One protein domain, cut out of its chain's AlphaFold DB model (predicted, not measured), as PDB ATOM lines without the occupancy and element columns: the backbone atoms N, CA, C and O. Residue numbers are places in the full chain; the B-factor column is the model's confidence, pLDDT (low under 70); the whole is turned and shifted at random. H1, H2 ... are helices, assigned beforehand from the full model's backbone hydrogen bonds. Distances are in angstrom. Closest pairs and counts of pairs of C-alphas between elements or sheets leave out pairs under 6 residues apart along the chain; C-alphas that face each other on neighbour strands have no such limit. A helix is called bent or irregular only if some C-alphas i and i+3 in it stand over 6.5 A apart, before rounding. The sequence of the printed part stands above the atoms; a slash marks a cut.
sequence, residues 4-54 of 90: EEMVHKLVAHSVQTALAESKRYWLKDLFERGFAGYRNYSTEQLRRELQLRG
ATOM      1  N   GLU A   4     107.605 -65.098 254.461       87.44
ATOM      2  CA  GLU A   4     106.341 -65.486 255.089       87.44
ATOM      3  C   GLU A   4     106.172 -64.860 256.481       87.44
ATOM      4  O   GLU A   4     105.103 -64.342 256.796       87.44
ATOM      5  N   GLU A   5     107.247 -64.787 257.271       88.00
ATOM      6  CA  GLU A   5     107.250 -64.073 258.554       88.00
ATOM      7  C   GLU A   5     106.972 -62.571 258.388       88.00
ATOM      8  O   GLU A   5     106.216 -62.002 259.177       88.00
ATOM      9  N   MET A   6     107.543 -61.927 257.361       87.50
ATOM     10  CA  MET A   6     107.288 -60.507 257.070       87.50
ATOM     11  C   MET A   6     105.814 -60.266 256.737       87.50
ATOM     12  O   MET A   6     105.194 -59.353 257.282       87.50
ATOM     13  N   VAL A   7     105.236 -61.122 255.885       88.31
ATOM     14  CA  VAL A   7     103.810 -61.063 255.538       88.31
ATOM     15  C   VAL A   7     102.954 -61.256 256.789       88.31
ATOM     16  O   VAL A   7     102.065 -60.448 257.034       88.31
ATOM     17  N   HIS A   8     103.235 -62.263 257.620       88.88
ATOM     18  CA  HIS A   8     102.478 -62.490 258.854       88.88
ATOM     19  C   HIS A   8     102.548 -61.308 259.827       88.88
ATOM     20  O   HIS A   8     101.521 -60.938 260.395       88.88
ATOM     21  N   LYS A   9     103.715 -60.667 259.980       88.94
ATOM     22  CA  LYS A   9     103.859 -59.461 260.813       88.94
ATOM     23  C   LYS A   9     103.018 -58.294 260.297       88.94
ATOM     24  O   LYS A   9     102.281 -57.687 261.073       88.94
ATOM     25  N   LEU A  10     103.086 -58.008 258.995       86.69
ATOM     26  CA  LEU A  10     102.280 -56.955 258.366       86.69
ATOM     27  C   LEU A  10     100.783 -57.249 258.490       86.69
ATOM     28  O   LEU A  10      99.988 -56.340 258.751       86.69
ATOM     29  N   VAL A  11     100.406 -58.525 258.353       86.31
ATOM     30  CA  VAL A  11      99.023 -58.972 258.508       86.31
ATOM     31  C   VAL A  11      98.518 -58.707 259.920       86.31
ATOM     32  O   VAL A  11      97.526 -58.002 260.106       86.31
ATOM     33  N   ALA A  12      99.239 -59.220 260.916       86.44
ATOM     34  CA  ALA A  12      98.876 -59.097 262.321       86.44
ATOM     35  C   ALA A  12      98.755 -57.632 262.763       86.44
ATOM     36  O   ALA A  12      97.750 -57.271 263.372       86.44
ATOM     37  N   HIS A  13      99.723 -56.784 262.398       86.38
ATOM     38  CA  HIS A  13      99.686 -55.360 262.735       86.38
ATOM     39  C   HIS A  13      98.451 -54.677 262.146       86.38
ATOM     40  O   HIS A  13      97.716 -53.995 262.852       86.38
ATOM     41  N   SER A  14      98.169 -54.902 260.862       81.44
ATOM     42  CA  SER A  14      97.037 -54.244 260.206       81.44
ATOM     43  C   SER A  14      95.695 -54.691 260.808       81.44
ATOM     44  O   SER A  14      94.804 -53.862 260.990       81.44
ATOM     45  N   VAL A  15      95.556 -55.970 261.193       80.81
ATOM     46  CA  VAL A  15      94.377 -56.457 261.937       80.81
ATOM     47  C   VAL A  15      94.274 -55.786 263.308       80.81
ATOM     48  O   VAL A  15      93.191 -55.336 263.675       80.81
ATOM     49  N   GLN A  16      95.375 -55.687 264.057       83.44
ATOM     50  CA  GLN A  16      95.394 -55.034 265.371       83.44
ATOM     51  C   GLN A  16      94.986 -53.561 265.284       83.44
ATOM     52  O   GLN A  16      94.107 -53.138 266.034       83.44
ATOM     53  N   THR A  17      95.546 -52.799 264.339       80.12
ATOM     54  CA  THR A  17      95.171 -51.397 264.093       80.12
ATOM     55  C   THR A  17      93.688 -51.277 263.754       80.12
ATOM     56  O   THR A  17      92.971 -50.470 264.340       80.12
ATOM     57  N   ALA A  18      93.192 -52.129 262.856       77.19
ATOM     58  CA  ALA A  18      91.805 -52.076 262.413       77.19
ATOM     59  C   ALA A  18      90.805 -52.424 263.534       77.19
ATOM     60  O   ALA A  18      89.729 -51.827 263.617       77.19
ATOM     61  N   LEU A  19      91.164 -53.364 264.416       78.06
ATOM     62  CA  LEU A  19      90.384 -53.692 265.610       78.06
ATOM     63  C   LEU A  19      90.404 -52.553 266.637       78.06
ATOM     64  O   LEU A  19      89.355 -52.240 267.200       78.06
ATOM     65  N   ALA A  20      91.559 -51.916 266.853       80.88
ATOM     66  CA  ALA A  20      91.701 -50.795 267.779       80.88
ATOM     67  C   ALA A  20      90.885 -49.567 267.338       80.88
ATOM     68  O   ALA A  20      90.242 -48.920 268.160       80.88
ATOM     69  N   GLU A  21      90.836 -49.282 266.035       76.81
ATOM     70  CA  GLU A  21      90.097 -48.136 265.495       76.81
ATOM     71  C   GLU A  21      88.571 -48.341 265.421       76.81
ATOM     72  O   GLU A  21      87.848 -47.423 265.037       76.81
ATOM     73  N   SER A  22      88.039 -49.524 265.769       65.00
ATOM     74  CA  SER A  22      86.598 -49.858 265.704       65.00
ATOM     75  C   SER A  22      85.930 -49.639 264.330       65.00
ATOM     76  O   SER A  22      84.701 -49.661 264.207       65.00
ATOM     77  N   LYS A  23      86.711 -49.496 263.252       61.78
ATOM     78  CA  LYS A  23      86.207 -49.317 261.883       61.78
ATOM     79  C   LYS A  23      85.970 -50.678 261.230       61.78
ATOM     80  O   LYS A  23      86.763 -51.145 260.417       61.78
ATOM     81  N   ARG A  24      84.834 -51.313 261.542       59.75
ATOM     82  CA  ARG A  24      84.420 -52.601 260.937       59.75
ATOM     83  C   ARG A  24      84.425 -52.600 259.400       59.75
ATOM     84  O   ARG A  24      84.689 -53.638 258.806       59.75
ATOM     85  N   TYR A  25      84.173 -51.455 258.766       59.12
ATOM     86  CA  TYR A  25      84.205 -51.322 257.305       59.12
ATOM     87  C   TYR A  25      85.629 -51.287 256.734       59.12
ATOM     88  O   TYR A  25      85.848 -51.771 255.629       59.12
ATOM     89  N   TRP A  26      86.608 -50.808 257.508       64.50
ATOM     90  CA  TRP A  26      87.997 -50.709 257.061       64.50
ATOM     91  C   TRP A  26      88.668 -52.078 256.973       64.50
ATOM     92  O   TRP A  26      89.454 -52.293 256.064       64.50
ATOM     93  N   LEU A  27      88.293 -53.040 257.836       64.31
ATOM     94  CA  LEU A  27      88.794 -54.418 257.745       64.31
ATOM     95  C   LEU A  27      88.558 -55.007 256.348       64.31
ATOM     96  O   LEU A  27      89.474 -55.592 255.785       64.31
ATOM     97  N   LYS A  28      87.357 -54.845 255.780       66.25
ATOM     98  CA  LYS A  28      87.022 -55.408 254.466       66.25
ATOM     99  C   LYS A  28      87.916 -54.828 253.363       66.25
ATOM    100  O   LYS A  28      88.526 -55.598 252.628       66.25
ATOM    101  N   ASP A  29      88.068 -53.505 253.317       64.88
ATOM    102  CA  ASP A  29      88.958 -52.840 252.355       64.88
ATOM    103  C   ASP A  29      90.434 -53.220 252.578       64.88
ATOM    104  O   ASP A  29      91.193 -53.377 251.622       64.88
ATOM    105  N   LEU A  30      90.842 -53.437 253.832       65.19
ATOM    106  CA  LEU A  30      92.179 -53.904 254.213       65.19
ATOM    107  C   LEU A  30      92.443 -55.346 253.746       65.19
ATOM    108  O   LEU A  30      93.546 -55.656 253.295       65.19
ATOM    109  N   PHE A  31      91.438 -56.226 253.821       68.12
ATOM    110  CA  PHE A  31      91.509 -57.592 253.298       68.12
ATOM    111  C   PHE A  31      91.565 -57.604 251.767       68.12
ATOM    112  O   PHE A  31      92.385 -58.327 251.201       68.12
ATOM    113  N   GLU A  32      90.739 -56.789 251.108       63.41
ATOM    114  CA  GLU A  32      90.657 -56.727 249.645       63.41
ATOM    115  C   GLU A  32      91.888 -56.060 249.009       63.41
ATOM    116  O   GLU A  32      92.362 -56.525 247.973       63.41
ATOM    117  N   ARG A  33      92.449 -55.009 249.626       60.94
ATOM    118  CA  ARG A  33      93.579 -54.243 249.064       60.94
ATOM    119  C   ARG A  33      94.941 -54.571 249.685       60.94
ATOM    120  O   ARG A  33      95.944 -54.537 248.981       60.94
ATOM    121  N   GLY A  34      94.998 -54.867 250.984       62.66
ATOM    122  CA  GLY A  34      96.250 -54.954 251.750       62.66
ATOM    123  C   GLY A  34      96.836 -56.364 251.846       62.66
ATOM    124  O   GLY A  34      97.979 -56.591 251.453       62.66
ATOM    125  N   PHE A  35      96.067 -57.343 252.337       66.12
ATOM    126  CA  PHE A  35      96.619 -58.681 252.621       66.12
ATOM    127  C   PHE A  35      96.888 -59.530 251.382       66.12
ATOM    128  O   PHE A  35      97.875 -60.269 251.352       66.12
ATOM    129  N   ALA A  36      96.057 -59.404 250.345       65.56
ATOM    130  CA  ALA A  36      96.319 -60.056 249.065       65.56
ATOM    131  C   ALA A  36      97.569 -59.474 248.374       65.56
ATOM    132  O   ALA A  36      98.308 -60.209 247.718       65.56
ATOM    133  N   GLY A  37      97.843 -58.178 248.572       76.75
ATOM    134  CA  GLY A  37      98.967 -57.466 247.963       76.75
ATOM    135  C   GLY A  37     100.336 -57.923 248.470       76.75
ATOM    136  O   GLY A  37     101.244 -58.136 247.667       76.75
ATOM    137  N   TYR A  38     100.483 -58.177 249.777       83.69
ATOM    138  CA  TYR A  38     101.787 -58.520 250.368       83.69
ATOM    139  C   TYR A  38     102.412 -59.806 249.826       83.69
ATOM    140  O   TYR A  38     103.634 -59.917 249.753       83.69
ATOM    141  N   ARG A  39     101.610 -60.787 249.395       82.62
ATOM    142  CA  ARG A  39     102.164 -62.005 248.776       82.62
ATOM    143  C   ARG A  39     102.876 -61.718 247.450       82.62
ATOM    144  O   ARG A  39     103.857 -62.397 247.135       82.62
ATOM    145  N   ASN A  40     102.428 -60.692 246.730       85.56
ATOM    146  CA  ASN A  40     102.993 -60.273 245.449       85.56
ATOM    147  C   ASN A  40     104.203 -59.346 245.604       85.56
ATOM    148  O   ASN A  40     104.927 -59.130 244.637       85.56
ATOM    149  N   TYR A  41     104.451 -58.823 246.806       87.69
ATOM    150  CA  TYR A  41     105.591 -57.950 247.059       87.69
ATOM    151  C   TYR A  41     106.905 -58.739 247.006       87.69
ATOM    152  O   TYR A  41     106.983 -59.914 247.396       87.69
ATOM    153  N   SER A  42     107.958 -58.078 246.533       90.25
ATOM    154  CA  SER A  42     109.330 -58.545 246.692       90.25
ATOM    155  C   SER A  42     109.741 -58.489 248.168       90.25
ATOM    156  O   SER A  42     109.129 -57.798 248.985       90.25
ATOM    157  N   THR A  43     110.798 -59.213 248.532       89.69
ATOM    158  CA  THR A  43     111.342 -59.179 249.901       89.69
ATOM    159  C   THR A  43     111.724 -57.758 250.329       89.69
ATOM    160  O   THR A  43     111.525 -57.392 251.482       89.69
ATOM    161  N   GLU A  44     112.218 -56.946 249.395       89.81
ATOM    162  CA  GLU A  44     112.617 -55.561 249.653       89.81
ATOM    163  C   GLU A  44     111.411 -54.654 249.922       89.81
ATOM    164  O   GLU A  44     111.401 -53.883 250.878       89.81
ATOM    165  N   GLN A  45     110.339 -54.810 249.142       89.94
ATOM    166  CA  GLN A  45     109.085 -54.090 249.372       89.94
ATOM    167  C   GLN A  45     108.467 -54.445 250.732       89.94
ATOM    168  O   GLN A  45     107.974 -53.567 251.435       89.94
ATOM    169  N   LEU A  46     108.530 -55.719 251.134       88.88
ATOM    170  CA  LEU A  46     108.054 -56.159 252.449       88.88
ATOM    171  C   LEU A  46     108.882 -55.572 253.597       88.88
ATOM    172  O   LEU A  46     108.309 -55.172 254.607       88.88
ATOM    173  N   ARG A  47     110.209 -55.480 253.447       89.06
ATOM    174  CA  ARG A  47     111.073 -54.823 254.441       89.06
ATOM    175  C   ARG A  47     110.745 -53.343 254.597       89.06
ATOM    176  O   ARG A  47     110.580 -52.897 255.727       89.06
ATOM    177  N   ARG A  48     110.578 -52.613 253.489       88.75
ATOM    178  CA  ARG A  48     110.190 -51.193 253.520       88.75
ATOM    179  C   ARG A  48     108.845 -50.981 254.211       88.75
ATOM    180  O   ARG A  48     108.735 -50.114 255.066       88.75
ATOM    181  N   GLU A  49     107.838 -51.803 253.910       88.25
ATOM    182  CA  GLU A  49     106.539 -51.739 254.601       88.25
ATOM    183  C   GLU A  49     106.660 -51.994 256.106       88.25
ATOM    184  O   GLU A  49     105.996 -51.330 256.900       88.25
ATOM    185  N   LEU A  50     107.501 -52.949 256.512       88.50
ATOM    186  CA  LEU A  50     107.753 -53.196 257.929       88.50
ATOM    187  C   LEU A  50     108.410 -51.974 258.588       88.50
ATOM    188  O   LEU A  50     108.014 -51.618 259.692       88.50
ATOM    189  N   GLN A  51     109.373 -51.328 257.924       88.31
ATOM    190  CA  GLN A  51     110.060 -50.135 258.439       88.31
ATOM    191  C   GLN A  51     109.122 -48.944 258.576       88.31
ATOM    192  O   GLN A  51     109.053 -48.341 259.642       88.31
ATOM    193  N   LEU A  52     108.337 -48.659 257.535       87.00
ATOM    194  CA  LEU A  52     107.345 -47.579 257.536       87.00
ATOM    195  C   LEU A  52     106.332 -47.715 258.681       87.00
ATOM    196  O   LEU A  52     105.787 -46.724 259.154       87.00
ATOM    197  N   ARG A  53     106.077 -48.947 259.129       84.12
ATOM    198  CA  ARG A  53     105.153 -49.263 260.225       84.12
ATOM    199  C   ARG A  53     105.854 -49.467 261.571       84.12
ATOM    200  O   ARG A  53     105.195 -49.867 262.525       84.12
ATOM    201  N   GLY A  54     107.170 -49.253 261.656       86.44
ATOM    202  CA  GLY A  54     107.957 -49.432 262.882       86.44
ATOM    203  C   GLY A  54     108.043 -50.881 263.381       86.44
ATOM    204  O   GLY A  54     108.249 -51.121 264.566       86.44
TER     205      GLY A  54
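What this domain is: This is residues 4 to 54 of the 90 residues of an uncharacterized protein of Betaproteobacteria bacterium RIFCSPLOWO2_02_FULL_65_24 (UniProt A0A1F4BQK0). Two long helices, H1 and H2, lie side by side as a helical hairpin, and a shorter third helix, H3, packs on H1 near its first residues, at the end of the hairpin away from the H1 to H2 turn. That turn, with residues 20 to 25, sticks out at the other end. The printed part has 51 residues with three named helices, in the order H1, H2, H3, and no named strand; its class is all helix. It is compact, with a radius of gyration of the C-alphas of 10.9 A, and spans 31 by 21 by 15 A.

Where its parts are: Find C-alpha 4 at (106.341, -65.486, 255.089); from there H1, residues 4 to 20, runs 24.3 A. Next look at C-alpha 24 at (84.420, -52.601, 260.937), where H2, residues 24 to 40, begins; it runs 25.4 A, with a kink of 31 degrees near residue 31. H2 is irregular, but only just: C-alphas 32 and 35 are 6.9 A apart. H3, residues 43 to 52, ends at C-alpha 52, at (107.345, -47.579, 257.536).

How they stand to each other: H1 and H2 form a hairpin and touch, opposite ways at a shallow tilt of 11 degrees; look at their closest C-alphas, those of Ala 18 and Leu 27, 6.0 A apart. H1 touches H3 with residues 6 to 10 alone; their closest C-alphas are those of Met 6 and Leu 46, 6.4 A apart. These two helices run the same way at a shallow tilt of 31 degrees. H2 and H3 are close but not clearly touching, with the closest C-alphas, those of Tyr 38 and Leu 46, 7.0 A apart. Along the backbones of H1 and H3 each O i to N i+4 pair is within hydrogen-bond range; in H2 6 of 13 are, beside 7 of 14 O i to N i+3 pairs.

The domain as a whole: The two C-alphas farthest apart are those of Ser 22 and Glu 44, at 31.1 A. The printed part has no cut, and both links are tight. The mean pLDDT of the printed part is 79.1; look for values under 70 at residues 22 to 36.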